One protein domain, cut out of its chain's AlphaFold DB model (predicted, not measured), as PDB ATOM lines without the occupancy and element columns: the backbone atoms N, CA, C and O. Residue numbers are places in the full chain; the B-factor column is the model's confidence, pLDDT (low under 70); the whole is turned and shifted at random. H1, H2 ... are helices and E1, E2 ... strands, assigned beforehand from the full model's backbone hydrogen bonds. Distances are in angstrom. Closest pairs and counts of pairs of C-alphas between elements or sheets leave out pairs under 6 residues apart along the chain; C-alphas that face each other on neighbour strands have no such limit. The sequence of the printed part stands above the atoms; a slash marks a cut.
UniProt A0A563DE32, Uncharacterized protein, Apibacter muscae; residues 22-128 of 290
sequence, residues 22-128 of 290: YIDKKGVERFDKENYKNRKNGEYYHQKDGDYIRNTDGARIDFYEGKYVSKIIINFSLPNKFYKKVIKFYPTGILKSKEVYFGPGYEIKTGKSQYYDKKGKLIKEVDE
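Overview. This is residues 22 to 128 of the 290 residues of an uncharacterized protein of Apibacter muscae (UniProt A0A563DE32). A single twisted sheet of eight strands forms a tall wall, each strand folding back beside the one before it from E2 to E9, while the first stretch of the printed part, with E1 and the small helix H1, runs along one side of this wall before leading into edge strand E2. From edge to edge the strands' lines turn by 88 degrees, and the way across the sheet turns by 24 degrees. The printed part has 107 residues, with the named elements E1, H1 and E2 to E9 in that order along the chain; the sheet order is E2, E3, E4, E5, E6, E7, E8, E9, antiparallel throughout, and the class is mostly strand. The whole is compact, with a radius of gyration of the C-alphas of 14.2 A and spans of 37 by 35 by 24 A.

Along the chain. E1 is residues 29 to 31, starting at C-alpha 29 (169.213, 113.732, 161.517). H1 is residues 33 to 38. E2 is residues 43 to 47, E3 50 to 54 and E4 60 to 64. E5, residues 70 to 75, is 16.2 A long, E6, residues 83 to 89, 20.1 A, and E7, residues 95 to 102, 21.5 A. E8, residues 108 to 116, is 20.5 A from first to last C-alpha and bends by 90 degrees at residue 111. E9 is residues 122 to 127, ending at C-alpha 127 (162.221, 130.890, 151.235).

Arrangement. E2 to E9 form a meander, each strand the antiparallel neighbour of the one before, and each successive pair is a hairpin. E2 and E9 are its edge strands. In E2 and E3, N 45 and O 52 are 2.9 A apart, within hydrogen-bond range; so are N 72 and O 87 of E5 and E6, 2.8 A, and N 113 and O 126 of E8 and E9, 2.9 A. E2 and E9 are apart. E1 pairs with no named strand, but its residues 29 to 30 pair antiparallel with residues 22 to 23; its closest C-alpha to E7 is that of Arg 30, 5.5 A from Leu 95. H1 is on the sheet but only grazes it, with residues 33 to 37; the closest C-alphas of H1 and E5 are those of Lys 33 and Ser 70, 7.4 A apart. In H1 every O i to N i+4 pair is within hydrogen-bond range.

Size, cuts and confidence. The C-alphas farthest apart, of Lys 25 and Gly 105, are 39.1 A apart. The printed part has no cut. No link is long; E5 to E6 is short and the others are tight. The mean pLDDT of the printed part is 84.1, and residues 39 to 41, 49, 56 to 58, 65 to 68, 77 to 80 and 105 to 106 are under 70.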
ATOM      1  N   TYR A  22     165.942 109.445 162.427       85.25
ATOM      2  CA  TYR A  22     166.353 109.524 163.822       85.25
ATOM      3  C   TYR A  22     167.425 110.592 163.987       85.25
ATOM      4  O   TYR A  22     168.176 110.887 163.060       85.25
ATOM      5  N   ILE A  23     167.503 111.161 165.185       87.69
ATOM      6  CA  ILE A  23     168.579 112.068 165.569       87.69
ATOM      7  C   ILE A  23     169.671 111.235 166.240       87.69
ATOM      8  O   ILE A  23     169.408 110.522 167.208       87.69
ATOM      9  N   ASP A  24     170.891 111.278 165.707       85.75
ATOM     10  CA  ASP A  24     172.022 110.574 166.306       85.75
ATOM     11  C   ASP A  24     172.520 111.268 167.589       85.75
ATOM     12  O   ASP A  24     172.101 112.368 167.950       85.75
ATOM     13  N   LYS A  25     173.468 110.635 168.291       84.62
ATOM     14  CA  LYS A  25     174.046 111.168 169.541       84.62
ATOM     15  C   LYS A  25     174.721 112.539 169.387       84.62
ATOM     16  O   LYS A  25     175.018 113.175 170.391       84.62
ATOM     17  N   LYS A  26     175.013 112.975 168.158       86.19
ATOM     18  CA  LYS A  26     175.617 114.273 167.835       86.19
ATOM     19  C   LYS A  26     174.570 115.308 167.404       86.19
ATOM     20  O   LYS A  26     174.952 116.398 166.991       86.19
ATOM     21  N   GLY A  27     173.277 114.987 167.491       86.25
ATOM     22  CA  GLY A  27     172.192 115.879 167.083       86.25
ATOM     23  C   GLY A  27     171.930 115.888 165.575       86.25
ATOM     24  O   GLY A  27     171.236 116.778 165.092       86.25
ATOM     25  N   VAL A  28     172.477 114.931 164.817       89.94
ATOM     26  CA  VAL A  28     172.356 114.896 163.355       89.94
ATOM     27  C   VAL A  28     171.211 113.985 162.931       89.94
ATOM     28  O   VAL A  28     171.167 112.816 163.309       89.94
ATOM     29  N   GLU A  29     170.312 114.505 162.097       92.31
ATOM     30  CA  GLU A  29     169.213 113.732 161.517       92.31
ATOM     31  C   GLU A  29     169.708 112.753 160.446       92.31
ATOM     32  O   GLU A  29     170.480 113.108 159.546       92.31
ATOM     33  N   ARG A  30     169.254 111.503 160.554       90.44
ATOM     34  CA  ARG A  30     169.680 110.379 159.723       90.44
ATOM     35  C   ARG A  30     168.529 109.469 159.331       90.44
ATOM     36  O   ARG A  30     167.496 109.429 159.989       90.44
ATOM     37  N   PHE A  31     168.770 108.680 158.295       89.12
ATOM     38  CA  PHE A  31     167.926 107.591 157.839       89.12
ATOM     39  C   PHE A  31     168.749 106.305 157.715       89.12
ATOM     40  O   PHE A  31     169.798 106.290 157.067       89.12
ATOM     41  N   ASP A  32     168.274 105.230 158.345       85.62
ATOM     42  CA  ASP A  32     168.882 103.899 158.272       85.62
ATOM     43  C   ASP A  32     168.152 103.053 157.222       85.62
ATOM     44  O   ASP A  32     167.104 102.459 157.486       85.62
ATOM     45  N   LYS A  33     168.710 103.032 156.008       79.62
ATOM     46  CA  LYS A  33     168.158 102.312 154.854       79.62
ATOM     47  C   LYS A  33     168.046 100.807 155.104       79.62
ATOM     48  O   LYS A  33     167.014 100.224 154.776       79.62
ATOM     49  N   GLU A  34     169.083 100.189 155.662       79.94
ATOM     50  CA  GLU A  34     169.145  98.731 155.826       79.94
ATOM     51  C   GLU A  34     168.143  98.265 156.877       79.94
ATOM     52  O   GLU A  34     167.380  97.322 156.657       79.94
ATOM     53  N   ASN A  35     168.058  98.992 157.991       81.56
ATOM     54  CA  ASN A  35     167.046  98.724 159.002       81.56
ATOM     55  C   ASN A  35     165.631  98.889 158.432       81.56
ATOM     56  O   ASN A  35     164.762  98.054 158.678       81.56
ATOM     57  N   TYR A  36     165.411  99.926 157.616       78.19
ATOM     58  CA  TYR A  36     164.110 100.166 157.006       78.19
ATOM     59  C   TYR A  36     163.678  99.035 156.060       78.19
ATOM     60  O   TYR A  36     162.524  98.609 156.109       78.19
ATOM     61  N   LYS A  37     164.586  98.511 155.226       74.94
ATOM     62  CA  LYS A  37     164.290  97.389 154.318       74.94
ATOM     63  C   LYS A  37     163.889  96.115 155.073       74.94
ATOM     64  O   LYS A  37     162.960  95.423 154.664       74.94
ATOM     65  N   ASN A  38     164.528  95.844 156.208       73.81
ATOM     66  CA  ASN A  38     164.346  94.592 156.947       73.81
ATOM     67  C   ASN A  38     163.032  94.496 157.743       73.81
ATOM     68  O   ASN A  38     162.639  93.403 158.146       73.81
ATOM     69  N   ARG A  39     162.325  95.611 157.974       68.12
ATOM     70  CA  ARG A  39     161.133  95.645 158.843       68.12
ATOM     71  C   ARG A  39     159.802  95.300 158.165       68.12
ATOM     72  O   ARG A  39     158.781  95.330 158.840       68.12
ATOM     73  N   LYS A  40     159.783  94.968 156.865       67.81
ATOM     74  CA  LYS A  40     158.536  94.812 156.077       67.81
ATOM     75  C   LYS A  40     157.595  96.024 156.243       67.81
ATOM     76  O   LYS A  40     156.404  95.873 156.482       67.81
ATOM     77  N   ASN A  41     158.141  97.238 156.123       69.25
ATOM     78  CA  ASN A  41     157.427  98.502 156.372       69.25
ATOM     79  C   ASN A  41     156.329  98.849 155.341       69.25
ATOM     80  O   ASN A  41     155.674  99.881 155.462       69.25
ATOM     81  N   GLY A  42     156.143  98.018 154.320       77.62
ATOM     82  CA  GLY A  42     155.200  98.261 153.243       77.62
ATOM     83  C   GLY A  42     155.402  97.292 152.088       77.62
ATOM     84  O   GLY A  42     156.134  96.306 152.198       77.62
ATOM     85  N   GLU A  43     154.759  97.604 150.974       81.69
ATOM     86  CA  GLU A  43     154.888  96.857 149.728       81.69
ATOM     87  C   GLU A  43     156.184  97.247 149.015       81.69
ATOM     88  O   GLU A  43     156.489  98.434 148.869       81.69
ATOM     89  N   TYR A  44     156.949  96.243 148.591       83.56
ATOM     90  CA  TYR A  44     158.239  96.427 147.934       83.56
ATOM     91  C   TYR A  44     158.086  96.331 146.419       83.56
ATOM     92  O   TYR A  44     157.440  95.414 145.913       83.56
ATOM     93  N   TYR A  45     158.720  97.251 145.703       82.62
ATOM     94  CA  TYR A  45     158.665  97.342 144.252       82.62
ATOM     95  C   TYR A  45     160.078  97.476 143.681       82.62
ATOM     96  O   TYR A  45     160.886  98.261 144.179       82.62
ATOM     97  N   HIS A  46     160.348  96.730 142.611       81.94
ATOM     98  CA  HIS A  46     161.624  96.731 141.897       81.94
ATOM     99  C   HIS A  46     161.475  97.461 140.556       81.94
ATOM    100  O   HIS A  46     160.590  97.120 139.770       81.94
ATOM    101  N   GLN A  47     162.327  98.452 140.281       75.50
ATOM    102  CA  GLN A  47     162.389  99.151 138.992       75.50
ATOM    103  C   GLN A  47     163.816  99.131 138.432       75.50
ATOM    104  O   GLN A  47     164.782  98.921 139.163       75.50
ATOM    105  N   LYS A  48     163.951  99.379 137.123       72.31
ATOM    106  CA  LYS A  48     165.245  99.407 136.415       72.31
ATOM    107  C   LYS A  48     166.259 100.375 137.046       72.31
ATOM    108  O   LYS A  48     167.444 100.070 137.062       72.31
ATOM    109  N   ASP A  49     165.771 101.493 137.591       69.81
ATOM    110  CA  ASP A  49     166.590 102.603 138.103       69.81
ATOM    111  C   ASP A  49     166.635 102.687 139.643       69.81
ATOM    112  O   ASP A  49     167.175 103.641 140.208       69.81
ATOM    113  N   GLY A  50     166.055 101.710 140.343       76.31
ATOM    114  CA  GLY A  50     166.032 101.665 141.803       76.31
ATOM    115  C   GLY A  50     164.815 100.942 142.370       76.31
ATOM    116  O   GLY A  50     163.829 100.681 141.685       76.31
ATOM    117  N   ASP A  51     164.877 100.644 143.662       83.00
ATOM    118  CA  ASP A  51     163.765 100.033 144.387       83.00
ATOM    119  C   ASP A  51     162.949 101.100 145.116       83.00
ATOM    120  O   ASP A  51     163.496 102.128 145.527       83.00
ATOM    121  N   TYR A  52     161.674 100.833 145.392       83.62
ATOM    122  CA  TYR A  52     160.919 101.642 146.347       83.62
ATOM    123  C   TYR A  52     160.018 100.813 147.259       83.62
ATOM    124  O   TYR A  52     159.562  99.727 146.909       83.62
ATOM    125  N   ILE A  53     159.755 101.354 148.448       82.31
ATOM    126  CA  ILE A  53     158.762 100.830 149.390       82.31
ATOM    127  C   ILE A  53     157.602 101.813 149.460       82.31
ATOM    128  O   ILE A  53     157.816 103.011 149.668       82.31
ATOM    129  N   ARG A  54     156.377 101.309 149.312       81.31
ATOM    130  CA  ARG A  54     155.155 102.070 149.577       81.31
ATOM    131  C   ARG A  54     154.582 101.644 150.920       81.31
ATOM    132  O   ARG A  54     154.217 100.487 151.107       81.31
ATOM    133  N   ASN A  55     154.508 102.586 151.845       76.69
ATOM    134  CA  ASN A  55     153.901 102.372 153.147       76.69
ATOM    135  C   ASN A  55     152.369 102.412 153.044       76.69
ATOM    136  O   ASN A  55     151.802 103.021 152.133       76.69
ATOM    137  N   THR A  56     151.696 101.830 154.036       68.44
ATOM    138  CA  THR A  56     150.227 101.853 154.160       68.44
ATOM    139  C   THR A  56     149.656 103.260 154.356       68.44
ATOM    140  O   THR A  56     148.492 103.495 154.054       68.44
ATOM    141  N   ASP A  57     150.476 104.204 154.817       67.81
ATOM    142  CA  ASP A  57     150.124 105.614 155.001       67.81
ATOM    143  C   ASP A  57     150.256 106.473 153.730       67.81
ATOM    144  O   ASP A  57     150.032 107.682 153.765       67.81
ATOM    145  N   GLY A  58     150.629 105.864 152.602       67.75
ATOM    146  CA  GLY A  58     150.820 106.558 151.331       67.75
ATOM    147  C   GLY A  58     152.187 107.227 151.171       67.75
ATOM    148  O   GLY A  58     152.471 107.745 150.084       67.75
ATOM    149  N   ALA A  59     153.061 107.182 152.185       74.94
ATOM    150  CA  ALA A  59     154.457 107.558 152.019       74.94
ATOM    151  C   ALA A  59     155.177 106.548 151.114       74.94
ATOM    152  O   ALA A  59     154.943 105.338 151.155       74.94
ATOM    153  N   ARG A  60     156.084 107.059 150.287       83.12
ATOM    154  CA  ARG A  60     156.923 106.278 149.380       83.12
ATOM    155  C   ARG A  60     158.383 106.548 149.702       83.12
ATOM    156  O   ARG A  60     158.778 107.697 149.875       83.12
ATOM    157  N   ILE A  61     159.193 105.503 149.771       84.25
ATOM    158  CA  ILE A  61     160.636 105.625 149.969       84.25
ATOM    159  C   ILE A  61     161.339 105.020 148.780       84.25
ATOM    160  O   ILE A  61     161.241 103.819 148.559       84.25
ATOM    161  N   ASP A  62     162.068 105.857 148.058       84.69
ATOM    162  CA  ASP A  62     162.873 105.448 146.921       84.69
ATOM    163  C   ASP A  62     164.325 105.217 147.337       84.69
ATOM    164  O   ASP A  62     164.935 106.018 148.059       84.69
ATOM    165  N   PHE A  63     164.895 104.139 146.816       82.81
ATOM    166  CA  PHE A  63     166.283 103.743 146.971       82.81
ATOM    167  C   PHE A  63     166.952 103.774 145.597       82.81
ATOM    168  O   PHE A  63     166.900 102.803 144.847       82.81
ATOM    169  N   TYR A  64     167.592 104.899 145.288       77.19
ATOM    170  CA  TYR A  64     168.343 105.090 144.047       77.19
ATOM    171  C   TYR A  64     169.836 104.813 144.254       77.19
ATOM    172  O   TYR A  64     170.371 105.020 145.348       77.19
ATOM    173  N   GLU A  65     170.528 104.431 143.185       62.97
ATOM    174  CA  GLU A  65     171.992 104.398 143.134       62.97
ATOM    175  C   GLU A  65     172.505 105.677 142.441       62.97
ATOM    176  O   GLU A  65     172.309 105.879 141.247       62.97
ATOM    177  N   GLY A  66     173.100 106.614 143.198       62.91
ATOM    178  CA  GLY A  66     173.559 107.901 142.650       62.91
ATOM    179  C   GLY A  66     174.039 108.934 143.687       62.91
ATOM    180  O   GLY A  66     174.509 108.598 144.773       62.91
ATOM    181  N   LYS A  67     173.916 110.241 143.372       65.31
ATOM    182  CA  LYS A  67     174.359 111.394 144.213       65.31
ATOM    183  C   LYS A  67     173.657 111.479 145.589       65.31
ATOM    184  O   LYS A  67     174.043 112.280 146.451       65.31
ATOM    185  N   TYR A  68     172.582 110.725 145.783       69.06
ATOM    186  CA  TYR A  68     171.905 110.436 147.047       69.06
ATOM    187  C   TYR A  68     171.417 108.982 146.985       69.06
ATOM    188  O   TYR A  68     171.080 108.517 145.902       69.06
ATOM    189  N   VAL A  69     171.415 108.275 148.119       73.69
ATOM    190  CA  VAL A  69     171.111 106.824 148.164       73.69
ATOM    191  C   VAL A  69     169.662 106.542 148.566       73.69
ATOM    192  O   VAL A  69     169.142 105.452 148.328       73.69
ATOM    193  N   SER A  70     168.986 107.522 149.169       83.56
ATOM    194  CA  SER A  70     167.567 107.415 149.493       83.56
ATOM    195  C   SER A  70     166.845 108.759 149.442       83.56
ATOM    196  O   SER A  70     167.430 109.830 149.670       83.56
ATOM    197  N   LYS A  71     165.550 108.682 149.140       87.69
ATOM    198  CA  LYS A  71     164.597 109.789 149.156       87.69
ATOM    199  C   LYS A  71     163.293 109.301 149.786       87.69
ATOM    200  O   LYS A  71     162.773 108.265 149.400       87.69
ATOM    201  N   ILE A  72     162.766 110.059 150.740       86.00
ATOM    202  CA  ILE A  72     161.428 109.854 151.298       86.00
ATOM    203  C   ILE A  72     160.499 110.863 150.625       86.00
ATOM    204  O   ILE A  72     160.769 112.066 150.650       86.00
ATOM    205  N   ILE A  73     159.415 110.368 150.039       84.69
ATOM    206  CA  ILE A  73     158.321 111.139 149.456       84.69
ATOM    207  C   ILE A  73     157.097 110.958 150.343       84.69
ATOM    208  O   ILE A  73     156.579 109.854 150.498       84.69
ATOM    209  N   ILE A  74     156.620 112.058 150.905       83.12
ATOM    210  CA  ILE A  74     155.372 112.105 151.661       83.12
ATOM    211  C   ILE A  74     154.405 112.930 150.829       83.12
ATOM    212  O   ILE A  74     154.564 114.146 150.717       83.12
ATOM    213  N   ASN A  75     153.427 112.268 150.219       79.94
ATOM    214  CA  ASN A  75     152.317 112.965 149.585       79.94
ATOM    215  C   ASN A  75     151.371 113.421 150.691       79.94
ATOM    216  O   ASN A  75     151.029 112.630 151.572       79.94
ATOM    217  N   PHE A  76     150.999 114.696 150.688       72.62
ATOM    218  CA  PHE A  76     150.071 115.184 151.695       72.62
ATOM    219  C   PHE A  76     148.672 114.639 151.406       72.62
ATOM    220  O   PHE A  76     148.248 114.534 150.255       72.62
ATOM    221  N   SER A  77     147.951 114.289 152.465       68.25
ATOM    222  CA  SER A  77     146.530 113.976 152.369       68.25
ATOM    223  C   SER A  77     145.708 115.248 152.127       68.25
ATOM    224  O   SER A  77     146.214 116.374 152.109       68.25
ATOM    225  N   LEU A  78     144.410 115.048 151.944       60.94
ATOM    226  CA  LEU A  78     143.397 116.091 151.808       60.94
ATOM    227  C   LEU A  78     143.515 117.172 152.894       60.94
ATOM    228  O   LEU A  78     143.807 116.830 154.042       60.94
ATOM    229  N   PRO A  79     143.287 118.461 152.574       55.16
ATOM    230  CA  PRO A  79     142.969 119.056 151.263       55.16
ATOM    231  C   PRO A  79     144.198 119.282 150.357       55.16
ATOM    232  O   PRO A  79     144.089 119.762 149.231       55.16
ATOM    233  N   ASN A  80     145.389 118.924 150.833       69.75
ATOM    234  CA  ASN A  80     146.674 119.307 150.254       69.75
ATOM    235  C   ASN A  80     147.233 118.256 149.287       69.75
ATOM    236  O   ASN A  80     148.447 118.131 149.159       69.75
ATOM    237  N   LYS A  81     146.372 117.516 148.573       78.75
ATOM    238  CA  LYS A  81     146.782 116.395 147.697       78.75
ATOM    239  C   LYS A  81     147.799 116.768 146.611       78.75
ATOM    240  O   LYS A  81     148.493 115.900 146.094       78.75
ATOM    241  N   PHE A  82     147.871 118.049 146.250       86.38
ATOM    242  CA  PHE A  82     148.816 118.571 145.262       86.38
ATOM    243  C   PHE A  82     150.195 118.878 145.840       86.38
ATOM    244  O   PHE A  82     151.109 119.198 145.085       86.38
ATOM    245  N   TYR A  83     150.360 118.792 147.157       88.19
ATOM    246  CA  TYR A  83     151.646 118.962 147.798       88.19
ATOM    247  C   TYR A  83     152.333 117.619 148.008       88.19
ATOM    248  O   TYR A  83     151.716 116.605 148.347       88.19
ATOM    249  N   LYS A  84     153.661 117.648 147.935       88.56
ATOM    250  CA  LYS A  84     154.517 116.559 148.399       88.56
ATOM    251  C   LYS A  84     155.730 117.101 149.132       88.56
ATOM    252  O   LYS A  84     156.350 118.077 148.714       88.56
ATOM    253  N   LYS A  85     156.095 116.444 150.226       90.38
ATOM    254  CA  LYS A  85     157.343 116.684 150.946       90.38
ATOM    255  C   LYS A  85     158.369 115.656 150.505       90.38
ATOM    256  O   LYS A  85     158.100 114.457 150.470       90.38
ATOM    257  N   VAL A  86     159.561 116.138 150.203       91.00
ATOM    258  CA  VAL A  86     160.692 115.335 149.764       91.00
ATOM    259  C   VAL A  86     161.839 115.529 150.741       91.00
ATOM    260  O   VAL A  86     162.303 116.646 150.966       91.00
ATOM    261  N   ILE A  87     162.316 114.421 151.301       91.69
ATOM    262  CA  ILE A  87     163.479 114.390 152.186       91.69
ATOM    263  C   ILE A  87     164.554 113.541 151.520       91.69
ATOM    264  O   ILE A  87     164.314 112.378 151.201       91.69
ATOM    265  N   LYS A  88     165.733 114.113 151.277       92.88
ATOM    266  CA  LYS A  88     166.858 113.415 150.629       92.88
ATOM    267  C   LYS A  88     167.964 113.157 151.642       92.88
ATOM    268  O   LYS A  88     168.200 113.990 152.520       92.88
ATOM    269  N   PHE A  89     168.700 112.061 151.459       92.25
ATOM    270  CA  PHE A  89     169.826 111.687 152.319       92.25
ATOM    271  C   PHE A  89     171.101 111.447 151.514       92.25
ATOM    272  O   PHE A  89     171.083 110.968 150.379       92.25
ATOM    273  N   TYR A  90     172.245 111.780 152.099       91.81
ATOM    274  CA  TYR A  90     173.541 111.374 151.568       91.81
ATOM    275  C   TYR A  90     173.712 109.847 151.624       91.81
ATOM    276  O   TYR A  90     173.015 109.188 152.393       91.81
ATOM    277  N   PRO A  91     174.685 109.274 150.885       88.75
ATOM    278  CA  PRO A  91     175.016 107.850 150.991       88.75
ATOM    279  C   PRO A  91     175.281 107.354 152.419       88.75
ATOM    280  O   PRO A  91     175.034 106.200 152.733       88.75
ATOM    281  N   THR A  92     175.734 108.241 153.307       88.50
ATOM    282  CA  THR A  92     175.974 107.967 154.731       88.50
ATOM    283  C   THR A  92     174.698 107.911 155.584       88.50
ATOM    284  O   THR A  92     174.788 107.796 156.807       88.50
ATOM    285  N   GLY A  93     173.524 108.099 154.976       89.50
ATOM    286  CA  GLY A  93     172.236 108.221 155.655       89.50
ATOM    287  C   GLY A  93     171.992 109.582 156.312       89.50
ATOM    288  O   GLY A  93     170.944 109.768 156.910       89.50
ATOM    289  N   ILE A  94     172.917 110.547 156.225       93.38
ATOM    290  CA  ILE A  94     172.749 111.887 156.823       93.38
ATOM    291  C   ILE A  94     171.770 112.719 155.995       93.38
ATOM    292  O   ILE A  94     171.834 112.695 154.761       93.38
ATOM    293  N   LEU A  95     170.896 113.470 156.672       94.44
ATOM    294  CA  LEU A  95     169.971 114.406 156.043       94.44
ATOM    295  C   LEU A  95     170.711 115.348 155.086       94.44
ATOM    296  O   LEU A  95     171.719 115.954 155.438       94.44
ATOM    297  N   LYS A  96     170.190 115.468 153.866       94.88
ATOM    298  CA  LYS A  96     170.757 116.302 152.802       94.88
ATOM    299  C   LYS A  96     169.852 117.474 152.463       94.88
ATOM    300  O   LYS A  96     170.341 118.597 152.345       94.88
ATOM    301  N   SER A  97     168.554 117.231 152.293       95.31
ATOM    302  CA  SER A  97     167.587 118.305 152.078       95.31
ATOM    303  C   SER A  97     166.185 117.955 152.557       95.31
ATOM    304  O   SER A  97     165.809 116.782 152.595       95.31
ATOM    305  N   LYS A  98     165.423 118.999 152.894       94.81
ATOM    306  CA  LYS A  98     163.971 118.978 153.102       94.81
ATOM    307  C   LYS A  98     163.359 120.013 152.172       94.81
ATOM    308  O   LYS A  98     163.712 121.186 152.249       94.81
ATOM    309  N   GLU A  99     162.489 119.563 151.282       95.06
ATOM    310  CA  GLU A  99     161.880 120.381 150.235       95.06
ATOM    311  C   GLU A  99     160.380 120.062 150.184       95.06
ATOM    312  O   GLU A  99     159.981 118.910 150.381       95.06
ATOM    313  N   VAL A 100     159.546 121.069 149.934       93.69
ATOM    314  CA  VAL A 100     158.114 120.891 149.665       93.69
ATOM    315  C   VAL A 100     157.845 121.351 148.244       93.69
ATOM    316  O   VAL A 100     158.383 122.362 147.797       93.69
ATOM    317  N   TYR A 101     157.036 120.579 147.535       93.19
ATOM    318  CA  TYR A 101     156.673 120.823 146.151       93.19
ATOM    319  C   TYR A 101     155.157 120.874 146.017       93.19
ATOM    320  O   TYR A 101     154.459 120.137 146.711       93.19
ATOM    321  N   PHE A 102     154.684 121.714 145.108       92.62
ATOM    322  CA  PHE A 102     153.307 121.820 144.661       92.62
ATOM    323  C   PHE A 102     153.212 121.381 143.194       92.62
ATOM    324  O   PHE A 102     154.063 121.749 142.387       92.62
ATOM    325  N   GLY A 103     152.175 120.608 142.877       85.81
ATOM    326  CA  GLY A 103     151.842 120.151 141.531       85.81
ATOM    327  C   GLY A 103     152.331 118.728 141.205       85.81
ATOM    328  O   GLY A 103     153.424 118.335 141.628       85.81
ATOM    329  N   PRO A 104     151.528 117.924 140.474       70.38
ATOM    330  CA  PRO A 104     151.890 116.554 140.112       70.38
ATOM    331  C   PRO A 104     152.773 116.452 138.853       70.38
ATOM    332  O   PRO A 104     153.437 115.431 138.704       70.38
ATOM    333  N   GLY A 105     152.821 117.487 138.002       66.25
ATOM    334  CA  GLY A 105     153.647 117.547 136.784       66.25
ATOM    335  C   GLY A 105     154.960 118.298 137.012       66.25
ATOM    336  O   GLY A 105     155.981 117.708 137.373       66.25
ATOM    337  N   TYR A 106     154.931 119.622 136.867       63.72
ATOM    338  CA  TYR A 106     156.089 120.465 137.150       63.72
ATOM    339  C   TYR A 106     156.245 120.636 138.668       63.72
ATOM    340  O   TYR A 106     155.379 121.170 139.356       63.72
ATOM    341  N   GLU A 107     157.346 120.126 139.225       81.31
ATOM    342  CA  GLU A 107     157.621 120.184 140.663       81.31
ATOM    343  C   GLU A 107     157.945 121.626 141.112       81.31
ATOM    344  O   GLU A 107     159.110 122.034 141.166       81.31
ATOM    345  N   ILE A 108     156.929 122.407 141.496       92.94
ATOM    346  CA  ILE A 108     157.104 123.795 141.947       92.94
ATOM    347  C   ILE A 108     157.472 123.805 143.432       92.94
ATOM    348  O   ILE A 108     156.642 123.521 144.292       92.94
ATOM    349  N   LYS A 109     158.718 124.157 143.771       95.00
ATOM    350  CA  LYS A 109     159.120 124.294 145.184       95.00
ATOM    351  C   LYS A 109     158.312 125.380 145.898       95.00
ATOM    352  O   LYS A 109     158.102 126.444 145.325       95.00
ATOM    353  N   THR A 110     157.941 125.149 147.149       94.88
ATOM    354  CA  THR A 110     157.162 126.072 147.992       94.88
ATOM    355  C   THR A 110     157.552 125.905 149.461       94.88
ATOM    356  O   THR A 110     158.154 124.897 149.845       94.88
ATOM    357  N   GLY A 111     157.257 126.905 150.285       93.75
ATOM    358  CA  GLY A 111     157.671 126.983 151.674       93.75
ATOM    359  C   GLY A 111     159.187 127.089 151.826       93.75
ATOM    360  O   GLY A 111     159.898 127.654 150.997       93.75
ATOM    361  N   LYS A 112     159.711 126.525 152.913       96.50
ATOM    362  CA  LYS A 112     161.149 126.554 153.203       96.50
ATOM    363  C   LYS A 112     161.857 125.329 152.643       96.50
ATOM    364  O   LYS A 112     161.564 124.204 153.049       96.50
ATOM    365  N   SER A 113     162.861 125.556 151.799       97.44
ATOM    366  CA  SER A 113     163.819 124.522 151.402       97.44
ATOM    367  C   SER A 113     165.072 124.594 152.265       97.44
ATOM    368  O   SER A 113     165.749 125.621 152.302       97.44
ATOM    369  N   GLN A 114     165.413 123.492 152.927       97.94
ATOM    370  CA  GLN A 114     166.576 123.394 153.810       97.94
ATOM    371  C   GLN A 114     167.600 122.422 153.231       97.94
ATOM    372  O   GLN A 114     167.242 121.313 152.830       97.94
ATOM    373  N   TYR A 115     168.873 122.818 153.216       97.31
ATOM    374  CA  TYR A 115     169.983 122.025 152.690       97.31
ATOM    375  C   TYR A 115     171.095 121.916 153.728       97.31
ATOM    376  O   TYR A 115     171.498 122.908 154.341       97.31
ATOM    377  N   TYR A 116     171.616 120.707 153.883       96.44
ATOM    378  CA  TYR A 116     172.571 120.339 154.919       96.44
ATOM    379  C   TYR A 116     173.858 119.824 154.284       96.44
ATOM    380  O   TYR A 116     173.833 119.260 153.190       96.44
ATOM    381  N   ASP A 117     174.987 120.019 154.956       95.56
ATOM    382  CA  ASP A 117     176.253 119.425 154.537       95.56
ATOM    383  C   ASP A 117     176.341 117.929 154.892       95.56
ATOM    384  O   ASP A 117     175.496 117.358 155.582       95.56
ATOM    385  N   LYS A 118     177.426 117.275 154.459       94.56
ATOM    386  CA  LYS A 118     177.696 115.858 154.761       94.56
ATOM    387  C   LYS A 118     177.919 115.570 156.256       94.56
ATOM    388  O   LYS A 118     178.062 114.404 156.614       94.56
ATOM    389  N   LYS A 119     178.004 116.592 157.112       95.06
ATOM    390  CA  LYS A 119     178.113 116.472 158.573       95.06
ATOM    391  C   LYS A 119     176.772 116.733 159.271       95.06
ATOM    392  O   LYS A 119     176.713 116.591 160.486       95.06
ATOM    393  N   GLY A 120     175.715 117.071 158.526       93.69
ATOM    394  CA  GLY A 120     174.383 117.357 159.055       93.69
ATOM    395  C   GLY A 120     174.176 118.804 159.506       93.69
ATOM    396  O   GLY A 120     173.166 119.097 160.139       93.69
ATOM    397  N   LYS A 121     175.102 119.721 159.202       96.00
ATOM    398  CA  LYS A 121     174.945 121.147 159.513       96.00
ATOM    399  C   LYS A 121     174.104 121.824 158.431       96.00
ATOM    400  O   LYS A 121     174.379 121.644 157.248       96.00
ATOM    401  N   LEU A 122     173.119 122.633 158.828       96.62
ATOM    402  CA  LEU A 122     172.360 123.480 157.901       96.62
ATOM    403  C   LEU A 122     173.313 124.479 157.227       96.62
ATOM    404  O   LEU A 122     173.990 125.251 157.907       96.62
ATOM    405  N   ILE A 123     173.373 124.449 155.897       97.75
ATOM    406  CA  ILE A 123     174.245 125.321 155.091       97.75
ATOM    407  C   ILE A 123     173.471 126.322 154.244       97.75
ATOM    408  O   ILE A 123     174.033 127.333 153.833       97.75
ATOM    409  N   LYS A 124     172.199 126.042 153.954       97.81
ATOM    410  CA  LYS A 124     171.351 126.924 153.158       97.81
ATOM    411  C   LYS A 124     169.893 126.711 153.536       97.81
ATOM    412  O   LYS A 124     169.427 125.575 153.583       97.81
ATOM    413  N   GLU A 125     169.186 127.810 153.747       98.19
ATOM    414  CA  GLU A 125     167.730 127.861 153.818       98.19
ATOM    415  C   GLU A 125     167.256 128.835 152.736       98.19
ATOM    416  O   GLU A 125     167.865 129.887 152.539       98.19
ATOM    417  N   VAL A 126     166.231 128.448 151.983       97.94
ATOM    418  CA  VAL A 126     165.619 129.272 150.936       97.94
ATOM    419  C   VAL A 126     164.141 129.385 151.245       97.94
ATOM    420  O   VAL A 126     163.472 128.363 151.406       97.94
ATOM    421  N   ASP A 127     163.649 130.616 151.312       97.38
ATOM    422  CA  ASP A 127     162.221 130.890 151.235       97.38
ATOM    423  C   ASP A 127     161.794 130.796 149.768       97.38
ATOM    424  O   ASP A 127     162.059 131.687 148.962       97.38
ATOM    425  N   GLU A 128     161.206 129.659 149.401       96.88
ATOM    426  CA  GLU A 128     160.751 129.411 148.038       96.88
ATOM    427  C   GLU A 128     159.498 130.221 147.711       96.88
ATOM    428  O   GLU A 128     159.241 130.446 146.532       96.88
TER     429      GLU A 128